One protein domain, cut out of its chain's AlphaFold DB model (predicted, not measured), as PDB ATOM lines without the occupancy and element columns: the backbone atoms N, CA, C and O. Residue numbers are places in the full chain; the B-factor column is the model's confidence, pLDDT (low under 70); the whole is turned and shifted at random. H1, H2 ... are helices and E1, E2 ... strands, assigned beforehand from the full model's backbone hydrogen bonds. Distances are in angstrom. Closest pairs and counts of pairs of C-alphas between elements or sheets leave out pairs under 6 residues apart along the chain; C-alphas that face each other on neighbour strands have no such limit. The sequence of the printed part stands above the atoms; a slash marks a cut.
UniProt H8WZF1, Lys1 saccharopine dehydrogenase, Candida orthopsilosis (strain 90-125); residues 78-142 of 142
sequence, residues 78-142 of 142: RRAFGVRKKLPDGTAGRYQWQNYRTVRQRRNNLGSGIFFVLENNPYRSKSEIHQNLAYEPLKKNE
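This is residues 78 to 142 of the 142 residues of the protein "Lys1 saccharopine dehydrogenase" of Candida orthopsilosis (strain 90-125) (UniProt H8WZF1). A two-stranded hairpin, E1 and E2, and one long helix, H1, form the two arms of a wide V, meeting at a corner where E2 leads straight into H1. At the far end of H1 a loop with the short helix H2 folds back, and a tail without named elements runs off to the last residue. The 65 printed residues hold two named strands and two named helices, in the order E1, E2, H1, H2; the sheet is antiparallel and the class is mixed, helices and strands. The whole is extended, with a radius of gyration of the C-alphas of 18.8 A, and flat, spanning 54 by 30 by 14 A.

E1 is residues 79 to 86, 20.3 A long, and begins at C-alpha 79 (40.689, 63.044, 71.573). E2 is residues 92 to 99, 20.7 A long. H1 is residues 100 to 119, 28.4 A long, and ends at C-alpha 119 (42.101, 67.508, 105.353). H2 is residues 128 to 131, 5.2 A long, and ends at C-alpha 131 (38.886, 60.236, 110.896).

E1 and E2 form an antiparallel hairpin, with 154 degrees between their directions. N 83 and O 96 are 2.9 A apart, and N 98 and O 81 are 2.8 A apart, both within hydrogen-bond range. The closest C-alphas of E1 and H1 are those of Ala 80 and Tyr 100, 5.2 A apart. Residues 104 to 110, which belong to H1, stand free. H2 is apart from E1, E2 and H1. In H1 every O i to N i+4 pair is within hydrogen-bond range; H2 is too short for such a pair.

The two C-alphas farthest apart, those of Asp 89 and Glu 142, are 55.2 A apart. The printed part has no cut, and no link between named elements is long. Mean pLDDT of the printed part is 88.4; residues 137 to 142 are under 70.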
ATOM      1  N   ARG A  78      44.856  60.471  72.339       97.94
ATOM      2  CA  ARG A  78      43.647  60.589  71.505       97.94
ATOM      3  C   ARG A  78      42.632  61.567  72.092       97.94
ATOM      4  O   ARG A  78      42.585  61.791  73.300       97.94
ATOM      5  N   ARG A  79      41.797  62.140  71.216       97.62
ATOM      6  CA  ARG A  79      40.689  63.044  71.573       97.62
ATOM      7  C   ARG A  79      39.699  62.323  72.496       97.62
ATOM      8  O   ARG A  79      39.228  61.249  72.147       97.62
ATOM      9  N   ALA A  80      39.386  62.937  73.633       95.12
ATOM     10  CA  ALA A  80      38.484  62.411  74.657       95.12
ATOM     11  C   ALA A  80      37.223  63.274  74.802       95.12
ATOM     12  O   ALA A  80      36.113  62.772  74.682       95.12
ATOM     13  N   PHE A  81      37.388  64.585  75.010       94.62
ATOM     14  CA  PHE A  81      36.274  65.521  75.180       94.62
ATOM     15  C   PHE A  81      36.358  66.662  74.176       94.62
ATOM     16  O   PHE A  81      37.386  67.329  74.071       94.62
ATOM     17  N   GLY A  82      35.267  66.884  73.447       95.62
ATOM     18  CA  GLY A  82      35.111  67.984  72.500       95.62
ATOM     19  C   GLY A  82      34.114  69.005  73.030       95.62
ATOM     20  O   GLY A  82      33.016  68.637  73.433       95.62
ATOM     21  N   VAL A  83      34.473  70.288  73.012       95.00
ATOM     22  CA  VAL A  83      33.589  71.388  73.423       95.00
ATOM     23  C   VAL A  83      33.496  72.411  72.300       95.00
ATOM     24  O   VAL A  83      34.494  72.731  71.651       95.00
ATOM     25  N   ARG A  84      32.296  72.952  72.077       97.06
ATOM     26  CA  ARG A  84      32.067  74.083  71.171       97.06
ATOM     27  C   ARG A  84      31.799  75.325  72.002       97.06
ATOM     28  O   ARG A  84      30.804  75.391  72.716       97.06
ATOM     29  N   LYS A  85      32.698  76.304  71.925       95.25
ATOM     30  CA  LYS A  85      32.494  77.599  72.582       95.25
ATOM     31  C   LYS A  85      31.513  78.434  71.764       95.25
ATOM     32  O   LYS A  85      31.562  78.403  70.534       95.25
ATOM     33  N   LYS A  86      30.641  79.170  72.450       96.94
ATOM     34  CA  LYS A  86      29.766  80.163  71.820       96.94
ATOM     35  C   LYS A  86      30.627  81.327  71.316       96.94
ATOM     36  O   LYS A  86      31.495  81.801  72.046       96.94
ATOM     37  N   LEU A  87      30.440  81.710  70.060       96.25
ATOM     38  CA  LEU A  87      31.097  82.846  69.420       96.25
ATOM     39  C   LEU A  87      30.374  84.156  69.793       96.25
ATOM     40  O   LEU A  87      29.248  84.100  70.298       96.25
ATOM     41  N   PRO A  88      30.989  85.335  69.559       96.94
ATOM     42  CA  PRO A  88      30.365  86.625  69.870       96.94
ATOM     43  C   PRO A  88      29.017  86.851  69.170       96.94
ATOM     44  O   PRO A  88      28.129  87.472  69.740       96.94
ATOM     45  N   ASP A  89      28.843  86.291  67.971       96.06
ATOM     46  CA  ASP A  89      27.593  86.325  67.196       96.06
ATOM     47  C   ASP A  89      26.510  85.361  67.723       96.06
ATOM     48  O   ASP A  89      25.420  85.253  67.169       96.06
ATOM     49  N   GLY A  90      26.809  84.631  68.798       95.44
ATOM     50  CA  GLY A  90      25.915  83.676  69.427       95.44
ATOM     51  C   GLY A  90      25.898  82.284  68.798       95.44
ATOM     52  O   GLY A  90      25.280  81.382  69.371       95.44
ATOM     53  N   THR A  91      26.604  82.066  67.690       97.06
ATOM     54  CA  THR A  91      26.714  80.750  67.056       97.06
ATOM     55  C   THR A  91      27.702  79.849  67.803       97.06
ATOM     56  O   THR A  91      28.543  80.295  68.585       97.06
ATOM     57  N   ALA A  92      27.603  78.534  67.605       96.94
ATOM     58  CA  ALA A  92      28.550  77.595  68.197       96.94
ATOM     59  C   ALA A  92      29.788  77.441  67.297       96.94
ATOM     60  O   ALA A  92      29.685  77.014  66.145       96.94
ATOM     61  N   GLY A  93      30.971  77.720  67.841       96.50
ATOM     62  CA  GLY A  93      32.235  77.625  67.116       96.50
ATOM     63  C   GLY A  93      32.656  76.192  66.772       96.50
ATOM     64  O   GLY A  93      31.931  75.214  66.993       96.50
ATOM     65  N   ARG A  94      33.875  76.055  66.236       96.75
ATOM     66  CA  ARG A  94      34.490  74.750  65.933       96.75
ATOM     67  C   ARG A  94      34.748  73.948  67.214       96.75
ATOM     68  O   ARG A  94      34.985  74.521  68.278       96.75
ATOM     69  N   TYR A  95      34.742  72.618  67.093       96.88
ATOM     70  CA  TYR A  95      35.110  71.728  68.194       96.88
ATOM     71  C   TYR A  95      36.557  71.962  68.630       96.88
ATOM     72  O   TYR A  95      37.486  71.855  67.831       96.88
ATOM     73  N   GLN A  96      36.731  72.219  69.921       96.56
ATOM     74  CA  GLN A  96      38.017  72.212  70.604       96.56
ATOM     75  C   GLN A  96      38.113  70.920  71.406       96.56
ATOM     76  O   GLN A  96      37.197  70.595  72.161       96.56
ATOM     77  N   TRP A  97      39.202  70.181  71.227       97.50
ATOM     78  CA  TRP A  97      39.364  68.852  71.808       97.50
ATOM     79  C   TRP A  97      40.388  68.843  72.935       97.50
ATOM     80  O   TRP A  97      41.444  69.460  72.835       97.50
ATOM     81  N   GLN A  98      40.094  68.070  73.972       97.38
ATOM     82  CA  GLN A  98      41.041  67.648  74.996       97.38
ATOM     83  C   GLN A  98      41.325  66.159  74.824       97.38
ATOM     84  O   GLN A  98      40.415  65.390  74.508       97.38
ATOM     85  N   ASN A  99      42.578  65.752  75.027       98.12
ATOM     86  CA  ASN A  99      42.965  64.342  74.996       98.12
ATOM     87  C   ASN A  99      42.774  63.656  76.360       98.12
ATOM     88  O   ASN A  99      42.603  64.322  77.386       98.12
ATOM     89  N   TYR A 100      42.819  62.322  76.380       97.94
ATOM     90  CA  TYR A 100      42.689  61.528  77.609       97.94
ATOM     91  C   TYR A 100      43.742  61.898  78.667       97.94
ATOM     92  O   TYR A 100      43.429  61.930  79.856       97.94
ATOM     93  N   ARG A 101      44.958  62.269  78.243       98.12
ATOM     94  CA  ARG A 101      46.025  62.813  79.096       98.12
ATOM     95  C   ARG A 101      45.568  64.009  79.916       98.12
ATOM     96  O   ARG A 101      45.666  63.995  81.141       98.12
ATOM     97  N   THR A 102      45.030  65.011  79.234       97.62
ATOM     98  CA  THR A 102      44.535  66.245  79.848       97.62
ATOM     99  C   THR A 102      43.366  65.952  80.784       97.62
ATOM    100  O   THR A 102      43.311  66.470  81.895       97.62
ATOM    101  N   VAL A 103      42.446  65.085  80.363       96.56
ATOM    102  CA  VAL A 103      41.260  64.721  81.149       96.56
ATOM    103  C   VAL A 103      41.652  64.003  82.440       96.56
ATOM    104  O   VAL A 103      41.173  64.386  83.507       96.56
ATOM    105  N   ARG A 104      42.574  63.033  82.376       97.00
ATOM    106  CA  ARG A 104      43.093  62.337  83.564       97.00
ATOM    107  C   ARG A 104      43.752  63.308  84.538       97.00
ATOM    108  O   ARG A 104      43.475  63.241  85.732       97.00
ATOM    109  N   GLN A 105      44.568  64.239  84.037       97.00
ATOM    110  CA  GLN A 105      45.198  65.255  84.884       97.00
ATOM    111  C   GLN A 105      44.154  66.132  85.583       97.00
ATOM    112  O   GLN A 105      44.245  66.351  86.785       97.00
ATOM    113  N   ARG A 106      43.130  66.598  84.855       96.75
ATOM    114  CA  ARG A 106      42.040  67.402  85.431       96.75
ATOM    115  C   ARG A 106      41.269  66.636  86.506       96.75
ATOM    116  O   ARG A 106      41.009  67.204  87.561       96.75
ATOM    117  N   ARG A 107      40.935  65.363  86.257       95.44
ATOM    118  CA  ARG A 107      40.279  64.482  87.238       95.44
ATOM    119  C   ARG A 107      41.123  64.354  88.507       95.44
ATOM    120  O   ARG A 107      40.594  64.528  89.598       95.44
ATOM    121  N   ASN A 108      42.421  64.086  88.356       94.69
ATOM    122  CA  ASN A 108      43.333  63.938  89.488       94.69
ATOM    123  C   ASN A 108      43.462  65.243  90.281       94.69
ATOM    124  O   ASN A 108      43.314  65.208  91.494       94.69
ATOM    125  N   ASN A 109      43.643  66.384  89.604       96.00
ATOM    126  CA  ASN A 109      43.730  67.697  90.254       96.00
ATOM    127  C   ASN A 109      42.454  68.048  91.031       96.00
ATOM    128  O   ASN A 109      42.529  68.604  92.123       96.00
ATOM    129  N   LEU A 110      41.281  67.741  90.466       96.06
ATOM    130  CA  LEU A 110      40.008  67.962  91.146       96.06
ATOM    131  C   LEU A 110      39.904  67.088  92.400       96.06
ATOM    132  O   LEU A 110      39.600  67.602  93.472       96.06
ATOM    133  N   GLY A 111      40.191  65.789  92.272       92.12
ATOM    134  CA  GLY A 111      40.160  64.852  93.394       92.12
ATOM    135  C   GLY A 111      41.117  65.256  94.514       92.12
ATOM    136  O   GLY A 111      40.693  65.389  95.658       92.12
ATOM    137  N   SER A 112      42.380  65.539  94.183       91.12
ATOM    138  CA  SER A 112      43.376  65.978  95.167       91.12
ATOM    139  C   SER A 112      42.990  67.302  95.826       91.12
ATOM    140  O   SER A 112      43.219  67.478  97.014       91.12
ATOM    141  N   GLY A 113      42.376  68.227  95.079       93.69
ATOM    142  CA  GLY A 113      41.883  69.492  95.626       93.69
ATOM    143  C   GLY A 113      40.748  69.303  96.636       93.69
ATOM    144  O   GLY A 113      40.755  69.943  97.683       93.69
ATOM    145  N   ILE A 114      39.803  68.398  96.358       92.75
ATOM    146  CA  ILE A 114      38.720  68.061  97.296       92.75
ATOM    147  C   ILE A 114      39.303  67.486  98.591       92.75
ATOM    148  O   ILE A 114      38.965  67.965  99.672       92.75
ATOM    149  N   PHE A 115      40.207  66.508  98.487       89.06
ATOM    150  CA  PHE A 115      40.856  65.925  99.663       89.06
ATOM    151  C   PHE A 115      41.661  66.957 100.448       89.06
ATOM    152  O   PHE A 115      41.506  67.041 101.661       89.06
ATOM    153  N   PHE A 116      42.419  67.813  99.762       90.19
ATOM    154  CA  PHE A 116      43.162  68.893 100.404       90.19
ATOM    155  C   PHE A 116      42.251  69.794 101.251       90.19
ATOM    156  O   PHE A 116      42.575  70.089 102.400       90.19
ATOM    157  N   VAL A 117      41.093  70.205 100.723       91.69
ATOM    158  CA  VAL A 117      40.133  71.033 101.473       91.69
ATOM    159  C   VAL A 117      39.579  70.289 102.688       91.69
ATOM    160  O   VAL A 117      39.457  70.885 103.755       91.69
ATOM    161  N   LEU A 118      39.255  69.001 102.550       89.00
ATOM    162  CA  LEU A 118      38.728  68.191 103.651       89.00
ATOM    163  C   LEU A 118      39.761  67.985 104.764       89.00
ATOM    164  O   LEU A 118      39.427  68.096 105.943       89.00
ATOM    165  N   GLU A 119      41.014  67.722 104.399       86.25
ATOM    166  CA  GLU A 119      42.101  67.508 105.353       86.25
ATOM    167  C   GLU A 119      42.458  68.777 106.126       86.25
ATOM    168  O   GLU A 119      42.727  68.696 107.324       86.25
ATOM    169  N   ASN A 120      42.401  69.934 105.458       87.62
ATOM    170  CA  ASN A 120      42.744  71.245 106.015       87.62
ATOM    171  C   ASN A 120      41.519  72.025 106.533       87.62
ATOM    172  O   ASN A 120      41.602  73.231 106.771       87.62
ATOM    173  N   ASN A 121      40.368  71.368 106.696       88.81
ATOM    174  CA  ASN A 121      39.147  72.018 107.159       88.81
ATOM    175  C   ASN A 121      39.250  72.385 108.660       88.81
ATOM    176  O   ASN A 121      39.379  71.477 109.486       88.81
ATOM    177  N   PRO A 122      39.111  73.669 109.058       91.31
ATOM    178  CA  PRO A 122      39.172  74.079 110.468       91.31
ATOM    179  C   PRO A 122      38.030  73.509 111.324       91.31
ATOM    180  O   PRO A 122      38.133  73.477 112.547       91.31
ATOM    181  N   TYR A 123      36.950  73.039 110.697       90.75
ATOM    182  CA  TYR A 123      35.813  72.403 111.363       90.75
ATOM    183  C   TYR A 123      35.951  70.876 111.467       90.75
ATOM    184  O   TYR A 123      35.003  70.190 111.862       90.75
ATOM    185  N   ARG A 124      37.115  70.312 111.113       87.25
ATOM    186  CA  ARG A 124      37.382  68.880 111.260       87.25
ATOM    187  C   ARG A 124      37.407  68.505 112.744       87.25
ATOM    188  O   ARG A 124      38.224  68.985 113.523       87.25
ATOM    189  N   SER A 125      36.489  67.629 113.133       87.81
ATOM    190  CA  SER A 125      36.336  67.124 114.502       87.81
ATOM    191  C   SER A 125      36.906  65.710 114.662       87.81
ATOM    192  O   SER A 125      37.332  65.083 113.696       87.81
ATOM    193  N   LYS A 126      36.875  65.174 115.888       87.69
ATOM    194  CA  LYS A 126      37.269  63.787 116.191       87.69
ATOM    195  C   LYS A 126      36.165  62.759 115.904       87.69
ATOM    196  O   LYS A 126      36.243  61.654 116.429       87.69
ATOM    197  N   SER A 127      35.134  63.101 115.131       88.31
ATOM    198  CA  SER A 127      34.108  62.126 114.750       88.31
ATOM    199  C   SER A 127      34.712  61.004 113.905       88.31
ATOM    200  O   SER A 127      35.666  61.221 113.160       88.31
ATOM    201  N   GLU A 128      34.121  59.816 113.988       86.88
ATOM    202  CA  GLU A 128      34.500  58.653 113.178       86.88
ATOM    203  C   GLU A 128      34.566  58.997 111.680       86.88
ATOM    204  O   GLU A 128      35.560  58.731 111.009       86.88
ATOM    205  N   ILE A 129      33.553  59.713 111.178       83.62
ATOM    206  CA  ILE A 129      33.478  60.144 109.776       83.62
ATOM    207  C   ILE A 129      34.697  60.992 109.390       83.62
ATOM    208  O   ILE A 129      35.290  60.765 108.341       83.62
ATOM    209  N   HIS A 130      35.102  61.952 110.226       84.62
ATOM    210  CA  HIS A 130      36.235  62.837 109.933       84.62
ATOM    211  C   HIS A 130      37.602  62.154 110.051       84.62
ATOM    212  O   HIS A 130      38.582  62.622 109.457       84.62
ATOM    213  N   GLN A 131      37.682  61.057 110.801       81.88
ATOM    214  CA  GLN A 131      38.886  60.236 110.896       81.88
ATOM    215  C   GLN A 131      39.059  59.348 109.655       81.88
ATOM    216  O   GLN A 131      40.186  59.153 109.210       81.88
ATOM    217  N   ASN A 132      37.960  58.946 109.009       79.31
ATOM    218  CA  ASN A 132      37.965  58.144 107.778       79.31
ATOM    219  C   ASN A 132      38.297  58.935 106.491       79.31
ATOM    220  O   ASN A 132      38.300  58.363 105.405       79.31
ATOM    221  N   LEU A 133      38.582  60.241 106.581       75.69
ATOM    222  CA  LEU A 133      38.869  61.118 105.430       75.69
ATOM    223  C   LEU A 133      40.350  61.169 105.008       75.69
ATOM    224  O   LEU A 133      40.711  62.025 104.203       75.69
ATOM    225  N   ALA A 134      41.220  60.320 105.561       71.06
ATOM    226  CA  ALA A 134      42.649  60.339 105.233       71.06
ATOM    227  C   ALA A 134      42.892  60.003 103.749       71.06
ATOM    228  O   ALA A 134      42.470  58.947 103.270       71.06
ATOM    229  N   TYR A 135      43.582  60.889 103.024       70.69
ATOM    230  CA  TYR A 135      43.935  60.668 101.626       70.69
ATOM    231  C   TYR A 135      45.349  60.102 101.500       70.69
ATOM    232  O   TYR A 135      46.343  60.811 101.634       70.69
ATOM    233  N   GLU A 136      45.448  58.816 101.174       73.19
ATOM    234  CA  GLU A 136      46.725  58.163 100.881       73.19
ATOM    235  C   GLU A 136      46.800  57.799  99.388       73.19
ATOM    236  O   GLU A 136      46.444  56.685  99.000       73.19
ATOM    237  N   PRO A 137      47.269  58.708  98.508       63.69
ATOM    238  CA  PRO A 137      47.244  58.506  97.053       63.69
ATOM    239  C   PRO A 137      48.078  57.318  96.561       63.69
ATOM    240  O   PRO A 137      47.907  56.877  95.426       63.69
ATOM    241  N   LEU A 138      49.010  56.835  97.388       67.25
ATOM    242  CA  LEU A 138      49.914  55.726  97.083       67.25
ATOM    243  C   LEU A 138      49.549  54.434  97.819       67.25
ATOM    244  O   LEU A 138      50.241  53.431  97.638       67.25
ATOM    245  N   LYS A 139      48.492  54.434  98.641       66.06
ATOM    246  CA  LYS A 139      48.028  53.208  99.284       66.06
ATOM    247  C   LYS A 139      47.494  52.290  98.191       66.06
ATOM    248  O   LYS A 139      46.494  52.595  97.543       66.06
ATOM    249  N   LYS A 140      48.190  51.182  97.938       47.44
ATOM    250  CA  LYS A 140      47.587  50.078  97.193       47.44
ATOM    251  C   LYS A 140      46.464  49.542  98.073       47.44
ATOM    252  O   LYS A 140      46.708  49.264  99.242       47.44
ATOM    253  N   ASN A 141      45.252  49.466  97.536       49.50
ATOM    254  CA  ASN A 141      44.179  48.742  98.205       49.50
ATOM    255  C   ASN A 141      44.650  47.287  98.334       49.50
ATOM    256  O   ASN A 141      44.943  46.670  97.307       49.50
ATOM    257  N   GLU A 142      44.832  46.821  99.569       35.41
ATOM    258  CA  GLU A 142      45.123  45.416  99.889       35.41
ATOM    259  C   GLU A 142      43.958  44.501  99.491       35.41
ATOM    260  O   GLU A 142      42.788  44.951  99.578       35.41
TER     261      GLU A 142